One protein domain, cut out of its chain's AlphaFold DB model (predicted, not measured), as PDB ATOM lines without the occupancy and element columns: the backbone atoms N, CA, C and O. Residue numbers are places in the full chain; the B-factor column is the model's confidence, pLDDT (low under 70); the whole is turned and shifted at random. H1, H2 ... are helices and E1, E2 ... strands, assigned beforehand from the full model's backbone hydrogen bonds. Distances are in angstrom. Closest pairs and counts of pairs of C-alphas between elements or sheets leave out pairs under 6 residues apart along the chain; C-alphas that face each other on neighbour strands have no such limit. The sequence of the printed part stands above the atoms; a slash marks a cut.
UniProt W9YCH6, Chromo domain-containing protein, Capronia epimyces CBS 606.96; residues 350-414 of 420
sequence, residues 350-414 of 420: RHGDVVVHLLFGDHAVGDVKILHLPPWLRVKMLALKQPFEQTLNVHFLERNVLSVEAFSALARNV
ATOM      1  N   ARG A 350     201.931 338.290 195.820       75.56
ATOM      2  CA  ARG A 350     200.728 338.416 196.642       75.56
ATOM      3  C   ARG A 350     201.135 338.414 198.107       75.56
ATOM      4  O   ARG A 350     202.143 337.812 198.483       75.56
ATOM      5  N   HIS A 351     200.327 339.045 198.950       61.25
ATOM      6  CA  HIS A 351     200.495 338.932 200.394       61.25
ATOM      7  C   HIS A 351     200.381 337.458 200.829       61.25
ATOM      8  O   HIS A 351     199.338 336.838 200.641       61.25
ATOM      9  N   GLY A 352     201.458 336.900 201.390       70.00
ATOM     10  CA  GLY A 352     201.563 335.485 201.773       70.00
ATOM     11  C   GLY A 352     202.649 334.711 201.018       70.00
ATOM     12  O   GLY A 352     203.275 333.834 201.616       70.00
ATOM     13  N   ASP A 353     202.964 335.095 199.777       83.94
ATOM     14  CA  ASP A 353     204.019 334.458 198.976       83.94
ATOM     15  C   ASP A 353     205.403 334.584 199.646       83.94
ATOM     16  O   ASP A 353     205.699 335.581 200.316       83.94
ATOM     17  N   VAL A 354     206.272 333.588 199.438       83.75
ATOM     18  CA  VAL A 354     207.676 333.611 199.890       83.75
ATOM     19  C   VAL A 354     208.596 333.456 198.682       83.75
ATOM     20  O   VAL A 354     208.405 332.561 197.860       83.75
ATOM     21  N   VAL A 355     209.597 334.329 198.570       84.88
ATOM     22  CA  VAL A 355     210.664 334.225 197.563       84.88
ATOM     23  C   VAL A 355     211.904 333.644 198.230       84.88
ATOM     24  O   VAL A 355     212.301 334.088 199.309       84.88
ATOM     25  N   VAL A 356     212.489 332.641 197.586       87.31
ATOM     26  CA  VAL A 356     213.634 331.868 198.066       87.31
ATOM     27  C   VAL A 356     214.692 331.873 196.974       87.31
ATOM     28  O   VAL A 356     214.390 331.574 195.820       87.31
ATOM     29  N   HIS A 357     215.927 332.206 197.323       86.62
ATOM     30  CA  HIS A 357     217.048 332.170 196.394       86.62
ATOM     31  C   HIS A 357     217.689 330.777 196.448       86.62
ATOM     32  O   HIS A 357     218.114 330.318 197.512       86.62
ATOM     33  N   LEU A 358     217.685 330.063 195.320       86.62
ATOM     34  CA  LEU A 358     218.142 328.676 195.256       86.62
ATOM     35  C   LEU A 358     219.626 328.593 194.903       86.62
ATOM     36  O   LEU A 358     220.082 329.176 193.916       86.62
ATOM     37  N   LEU A 359     220.357 327.807 195.692       80.56
ATOM     38  CA  LEU A 359     221.797 327.601 195.576       80.56
ATOM     39  C   LEU A 359     222.116 326.108 195.392       80.56
ATOM     40  O   LEU A 359     221.474 325.234 195.982       80.56
ATOM     41  N   PHE A 360     223.126 325.815 194.579       81.38
ATOM     42  CA  PHE A 360     223.612 324.471 194.276       81.38
ATOM     43  C   PHE A 360     225.143 324.468 194.309       81.38
ATOM     44  O   PHE A 360     225.787 324.959 193.383       81.38
ATOM     45  N   GLY A 361     225.729 323.967 195.402       76.44
ATOM     46  CA  GLY A 361     227.138 324.243 195.703       76.44
ATOM     47  C   GLY A 361     227.392 325.756 195.685       76.44
ATOM     48  O   GLY A 361     226.626 326.512 196.286       76.44
ATOM     49  N   ASP A 362     228.397 326.179 194.919       74.62
ATOM     50  CA  ASP A 362     228.745 327.591 194.694       74.62
ATOM     51  C   ASP A 362     227.913 328.267 193.578       74.62
ATOM     52  O   ASP A 362     228.119 329.441 193.260       74.62
ATOM     53  N   HIS A 363     226.983 327.549 192.934       77.19
ATOM     54  CA  HIS A 363     226.196 328.058 191.809       77.19
ATOM     55  C   HIS A 363     224.824 328.589 192.246       77.19
ATOM     56  O   HIS A 363     224.003 327.862 192.811       77.19
ATOM     57  N   ALA A 364     224.537 329.851 191.921       81.56
ATOM     58  CA  ALA A 364     223.212 330.434 192.092       81.56
ATOM     59  C   ALA A 364     222.271 329.988 190.962       81.56
ATOM     60  O   ALA A 364     222.435 330.387 189.811       81.56
ATOM     61  N   VAL A 365     221.266 329.180 191.310       82.06
ATOM     62  CA  VAL A 365     220.206 328.722 190.394       82.06
ATOM     63  C   VAL A 365     219.150 329.822 190.196       82.06
ATOM     64  O   VAL A 365     218.543 329.914 189.130       82.06
ATOM     65  N   GLY A 366     218.971 330.688 191.200       82.75
ATOM     66  CA  GLY A 366     218.165 331.909 191.124       82.75
ATOM     67  C   GLY A 366     216.898 331.891 191.983       82.75
ATOM     68  O   GLY A 366     216.674 330.998 192.799       82.75
ATOM     69  N   ASP A 367     216.071 332.925 191.823       84.38
ATOM     70  CA  ASP A 367     214.879 333.139 192.649       84.38
ATOM     71  C   ASP A 367     213.723 332.203 192.273       84.38
ATOM     72  O   ASP A 367     213.194 332.264 191.159       84.38
ATOM     73  N   VAL A 368     213.248 331.419 193.239       84.56
ATOM     74  CA  VAL A 368     212.009 330.642 193.142       84.56
ATOM     75  C   VAL A 368     210.967 331.191 194.109       84.56
ATOM     76  O   VAL A 368     211.248 331.561 195.249       84.56
ATOM     77  N   LYS A 369     209.727 331.257 193.629       84.06
ATOM     78  CA  LYS A 369     208.586 331.804 194.356       84.06
ATOM     79  C   LYS A 369     207.676 330.667 194.815       84.06
ATOM     80  O   LYS A 369     207.100 329.970 193.983       84.06
ATOM     81  N   ILE A 370     207.525 330.507 196.125       85.25
ATOM     82  CA  ILE A 370     206.636 329.511 196.725       85.25
ATOM     83  C   ILE A 370     205.289 330.177 197.024       85.25
ATOM     84  O   ILE A 370     205.217 331.174 197.750       85.25
ATOM     85  N   LEU A 371     204.229 329.629 196.428       84.81
ATOM     86  CA  LEU A 371     202.847 330.094 196.547       84.81
ATOM     87  C   LEU A 371     202.082 329.252 197.579       84.81
ATOM     88  O   LEU A 371     202.462 328.115 197.852       84.81
ATOM     89  N   HIS A 372     200.980 329.789 198.109       80.25
ATOM     90  CA  HIS A 372     200.018 329.066 198.962       80.25
ATOM     91  C   HIS A 372     200.616 328.359 200.201       80.25
ATOM     92  O   HIS A 372     200.047 327.394 200.709       80.25
ATOM     93  N   LEU A 373     201.746 328.850 200.725       82.69
ATOM     94  CA  LEU A 373     202.321 328.353 201.976       82.69
ATOM     95  C   LEU A 373     201.354 328.590 203.153       82.69
ATOM     96  O   LEU A 373     200.935 329.733 203.362       82.69
ATOM     97  N   PRO A 374     201.057 327.567 203.980       86.00
ATOM     98  CA  PRO A 374     200.318 327.755 205.223       86.00
ATOM     99  C   PRO A 374     200.988 328.816 206.116       86.00
ATOM    100  O   PRO A 374     202.221 328.802 206.225       86.00
ATOM    101  N   PRO A 375     200.237 329.696 206.809       79.81
ATOM    102  CA  PRO A 375     200.819 330.797 207.585       79.81
ATOM    103  C   PRO A 375     201.884 330.356 208.600       79.81
ATOM    104  O   PRO A 375     202.942 330.975 208.695       79.81
ATOM    105  N   TRP A 376     201.666 329.226 209.284       88.44
ATOM    106  CA  TRP A 376     202.630 328.653 210.232       88.44
ATOM    107  C   TRP A 376     203.963 328.258 209.576       88.44
ATOM    108  O   TRP A 376     205.012 328.334 210.216       88.44
ATOM    109  N   LEU A 377     203.940 327.830 208.308       84.56
ATOM    110  CA  LEU A 377     205.129 327.423 207.561       84.56
ATOM    111  C   LEU A 377     205.824 328.640 206.946       84.56
ATOM    112  O   LEU A 377     207.045 328.725 207.014       84.56
ATOM    113  N   ARG A 378     205.056 329.621 206.446       84.88
ATOM    114  CA  ARG A 378     205.573 330.937 206.035       84.88
ATOM    115  C   ARG A 378     206.394 331.580 207.156       84.88
ATOM    116  O   ARG A 378     207.529 331.976 206.907       84.88
ATOM    117  N   VAL A 379     205.855 331.651 208.377       82.81
ATOM    118  CA  VAL A 379     206.567 332.231 209.533       82.81
ATOM    119  C   VAL A 379     207.854 331.457 209.830       82.81
ATOM    120  O   VAL A 379     208.909 332.071 209.952       82.81
ATOM    121  N   LYS A 380     207.810 330.116 209.854       85.44
ATOM    122  CA  LYS A 380     209.015 329.290 210.066       85.44
ATOM    123  C   LYS A 380     210.070 329.466 208.971       85.44
ATOM    124  O   LYS A 380     211.247 329.531 209.296       85.44
ATOM    125  N   MET A 381     209.679 329.565 207.699       83.69
ATOM    126  CA  MET A 381     210.631 329.801 206.606       83.69
ATOM    127  C   MET A 381     211.248 331.200 206.677       83.69
ATOM    128  O   MET A 381     212.450 331.337 206.482       83.69
ATOM    129  N   LEU A 382     210.465 332.231 207.008       81.88
ATOM    130  CA  LEU A 382     210.990 333.588 207.183       81.88
ATOM    131  C   LEU A 382     211.900 333.708 208.418       81.88
ATOM    132  O   LEU A 382     212.881 334.437 208.358       81.88
ATOM    133  N   ALA A 383     211.647 332.946 209.486       82.88
ATOM    134  CA  ALA A 383     212.517 332.877 210.665       82.88
ATOM    135  C   ALA A 383     213.862 332.153 210.420       82.88
ATOM    136  O   ALA A 383     214.757 332.241 211.255       82.88
ATOM    137  N   LEU A 384     214.025 331.452 209.290       83.50
ATOM    138  CA  LEU A 384     215.308 330.876 208.853       83.50
ATOM    139  C   LEU A 384     216.156 331.855 208.020       83.50
ATOM    140  O   LEU A 384     217.263 331.513 207.606       83.50
ATOM    141  N   LYS A 385     215.650 333.064 207.751       84.88
ATOM    142  CA  LYS A 385     216.390 334.118 207.054       84.88
ATOM    143  C   LYS A 385     217.473 334.678 207.980       84.88
ATOM    144  O   LYS A 385     217.168 335.155 209.070       84.88
ATOM    145  N   GLN A 386     218.728 334.648 207.540       78.12
ATOM    146  CA  GLN A 386     219.843 335.203 208.311       78.12
ATOM    147  C   GLN A 386     219.710 336.736 208.413       78.12
ATOM    148  O   GLN A 386     219.340 337.370 207.422       78.12
ATOM    149  N   PRO A 387     220.021 337.365 209.563       69.25
ATOM    150  CA  PRO A 387     219.680 338.772 209.816       69.25
ATOM    151  C   PRO A 387     220.405 339.775 208.902       69.25
ATOM    152  O   PRO A 387     219.932 340.893 208.726       69.25
ATOM    153  N   PHE A 388     221.529 339.377 208.297       71.12
ATOM    154  CA  PHE A 388     222.290 340.183 207.335       71.12
ATOM    155  C   PHE A 388     221.976 339.854 205.861       71.12
ATOM    156  O   PHE A 388     222.414 340.582 204.970       71.12
ATOM    157  N   GLU A 389     221.227 338.785 205.572       74.06
ATOM    158  CA  GLU A 389     220.871 338.395 204.201       74.06
ATOM    159  C   GLU A 389     219.494 338.949 203.829       74.06
ATOM    160  O   GLU A 389     218.522 338.782 204.559       74.06
ATOM    161  N   GLN A 390     219.359 339.594 202.666       68.25
ATOM    162  CA  GLN A 390     218.053 340.100 202.221       68.25
ATOM    163  C   GLN A 390     217.155 338.999 201.630       68.25
ATOM    164  O   GLN A 390     215.928 339.132 201.671       68.25
ATOM    165  N   THR A 391     217.743 337.898 201.159       78.88
ATOM    166  CA  THR A 391     217.084 336.711 200.591       78.88
ATOM    167  C   THR A 391     217.050 335.551 201.587       78.88
ATOM    168  O   THR A 391     217.934 335.417 202.425       78.88
ATOM    169  N   LEU A 392     216.048 334.671 201.482       84.06
ATOM    170  CA  LEU A 392     216.108 333.354 202.125       84.06
ATOM    171  C   LEU A 392     216.864 332.404 201.189       84.06
ATOM    172  O   LEU A 392     216.329 332.035 200.143       84.06
ATOM    173  N   ASN A 393     218.096 332.039 201.536       83.00
ATOM    174  CA  ASN A 393     218.912 331.116 200.745       83.00
ATOM    175  C   ASN A 393     218.563 329.651 201.067       83.00
ATOM    176  O   ASN A 393     218.521 329.259 202.234       83.00
ATOM    177  N   VAL A 394     218.338 328.823 200.042       84.19
ATOM    178  CA  VAL A 394     218.138 327.368 200.190       84.19
ATOM    179  C   VAL A 394     219.131 326.616 199.312       84.19
ATOM    180  O   VAL A 394     219.075 326.682 198.084       84.19
ATOM    181  N   HIS A 395     220.026 325.872 199.964       81.88
ATOM    182  CA  HIS A 395     221.027 325.032 199.312       81.88
ATOM    183  C   HIS A 395     220.486 323.623 199.053       81.88
ATOM    184  O   HIS A 395     220.036 322.940 199.979       81.88
ATOM    185  N   PHE A 396     220.614 323.142 197.819       77.38
ATOM    186  CA  PHE A 396     220.429 321.728 197.497       77.38
ATOM    187  C   PHE A 396     221.762 320.980 197.578       77.38
ATOM    188  O   PHE A 396     222.756 321.376 196.974       77.38
ATOM    189  N   LEU A 397     221.767 319.868 198.316       73.19
ATOM    190  CA  LEU A 397     222.889 318.931 198.358       73.19
ATOM    191  C   LEU A 397     222.984 318.175 197.028       73.19
ATOM    192  O   LEU A 397     221.955 317.780 196.483       73.19
ATOM    193  N   GLU A 398     224.199 317.902 196.551       69.06
ATOM    194  CA  GLU A 398     224.451 317.342 195.209       69.06
ATOM    195  C   GLU A 398     223.641 316.077 194.897       69.06
ATOM    196  O   GLU A 398     223.053 315.957 193.826       69.06
ATOM    197  N   ARG A 399     223.504 315.181 195.882       71.25
ATOM    198  CA  ARG A 399     222.696 313.949 195.794       71.25
ATOM    199  C   ARG A 399     221.201 314.155 195.486       71.25
ATOM    200  O   ARG A 399     220.526 313.183 195.163       71.25
ATOM    201  N   ASN A 400     220.680 315.376 195.623       68.94
ATOM    202  CA  ASN A 400     219.285 315.725 195.348       68.94
ATOM    203  C   ASN A 400     219.097 316.366 193.956       68.94
ATOM    204  O   ASN A 400     217.965 316.697 193.602       68.94
ATOM    205  N   VAL A 401     220.167 316.565 193.177       70.69
ATOM    206  CA  VAL A 401     220.109 317.199 191.852       70.69
ATOM    207  C   VAL A 401     220.403 316.175 190.761       70.69
ATOM    208  O   VAL A 401     221.408 315.471 190.780       70.69
ATOM    209  N   LEU A 402     219.493 316.089 189.794       75.25
ATOM    210  CA  LEU A 402     219.597 315.194 188.646       75.25
ATOM    211  C   LEU A 402     220.280 315.915 187.483       75.25
ATOM    212  O   LEU A 402     219.953 317.062 187.181       75.25
ATOM    213  N   SER A 403     221.173 315.220 186.773       79.75
ATOM    214  CA  SER A 403     221.642 315.692 185.467       79.75
ATOM    215  C   SER A 403     220.478 315.744 184.471       79.75
ATOM    216  O   SER A 403     219.481 315.034 184.628       79.75
ATOM    217  N   VAL A 404     220.613 316.537 183.402       79.31
ATOM    218  CA  VAL A 404     219.594 316.629 182.337       79.31
ATOM    219  C   VAL A 404     219.262 315.243 181.769       79.31
ATOM    220  O   VAL A 404     218.099 314.948 181.504       79.31
ATOM    221  N   GLU A 405     220.253 314.356 181.658       81.38
ATOM    222  CA  GLU A 405     220.076 312.974 181.203       81.38
ATOM    223  C   GLU A 405     219.326 312.110 182.225       81.38
ATOM    224  O   GLU A 405     218.383 311.407 181.857       81.38
ATOM    225  N   ALA A 406     219.684 312.196 183.512       80.56
ATOM    226  CA  ALA A 406     219.031 311.445 184.583       80.56
ATOM    227  C   ALA A 406     217.576 311.897 184.796       80.56
ATOM    228  O   ALA A 406     216.685 311.058 184.940       80.56
ATOM    229  N   PHE A 407     217.309 313.205 184.727       81.44
ATOM    230  CA  PHE A 407     215.952 313.748 184.701       81.44
ATOM    231  C   PHE A 407     215.186 313.287 183.452       81.44
ATOM    232  O   PHE A 407     214.057 312.817 183.570       81.44
ATOM    233  N   SER A 408     215.807 313.327 182.267       81.25
ATOM    234  CA  SER A 408     215.184 312.837 181.024       81.25
ATOM    235  C   SER A 408     214.868 311.340 181.057       81.25
ATOM    236  O   SER A 408     213.922 310.901 180.404       81.25
ATOM    237  N   ALA A 409     215.643 310.543 181.794       82.38
ATOM    238  CA  ALA A 409     215.351 309.134 182.023       82.38
ATOM    239  C   ALA A 409     214.206 308.951 183.035       82.38
ATOM    240  O   ALA A 409     213.282 308.182 182.778       82.38
ATOM    241  N   LEU A 410     214.228 309.691 184.149       80.88
ATOM    242  CA  LEU A 410     213.191 309.639 185.181       80.88
ATOM    243  C   LEU A 410     211.822 310.072 184.640       80.88
ATOM    244  O   LEU A 410     210.839 309.365 184.848       80.88
ATOM    245  N   ALA A 411     211.759 311.171 183.885       78.06
ATOM    246  CA  ALA A 411     210.519 311.702 183.318       78.06
ATOM    247  C   ALA A 411     209.820 310.731 182.345       78.06
ATOM    248  O   ALA A 411     208.602 310.767 182.225       78.06
ATOM    249  N   ARG A 412     210.567 309.830 181.686       77.56
ATOM    250  CA  ARG A 412     210.007 308.758 180.835       77.56
ATOM    251  C   ARG A 412     209.474 307.563 181.634       77.56
ATOM    252  O   ARG A 412     208.718 306.768 181.088       77.56
ATOM    253  N   ASN A 413     209.887 307.425 182.894       75.38
ATOM    254  CA  ASN A 413     209.502 306.327 183.785       75.38
ATOM    255  C   ASN A 413     208.346 306.701 184.731       75.38
ATOM    256  O   ASN A 413     207.723 305.811 185.311       75.38
ATOM    257  N   VAL A 414     208.038 307.994 184.885       75.81
ATOM    258  CA  VAL A 414     206.801 308.455 185.532       75.81
ATOM    259  C   VAL A 414     205.635 308.144 184.591       75.81
ATOM    260  O   VAL A 414     205.524 308.731 183.519       75.81
TER     261      VAL A 414
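Overview. This is residues 350 to 414 of the 420 residues of the protein "Chromo domain-containing protein" of Capronia epimyces CBS 606.96 (UniProt W9YCH6). A strongly twisted sheet, E2, E1, E3, is grazed by H1; H2 lies away past E3, residues 403 to 409 sticking out. The printed part has 65 residues, with E1, E2, H1, E3 and H2 in turn; class and sheet are mixed. It is loose, radius of gyration of the C-alphas 14.6 A, spanning 38 by 27 by 17 A.

Arrangement. E1, residues 354 to 360, forms an antiparallel hairpin with E2, 363 to 370, and is parallel to E3, 392 to 396. N 356 and O 368, like N 394 and O 357, are 2.9 A apart. H1, 375 to 382, only grazes the sheet; its closest C-alpha to E1, 378, is 7.0 A from C-alpha 354. H2, 404 to 413, is not on it. O i to N i+4 pairs are within hydrogen-bond range throughout H1, 5 of 6 in H2.

Along the chain. E1 runs 19.2 A from C-alpha 354 at (207.676, 333.611, 199.890); H2 runs 14.5 A to C-alpha 413 at (209.502, 306.327, 183.785).

Size, cuts and confidence. The printed part has no cut; 5 residues have pLDDT under 70.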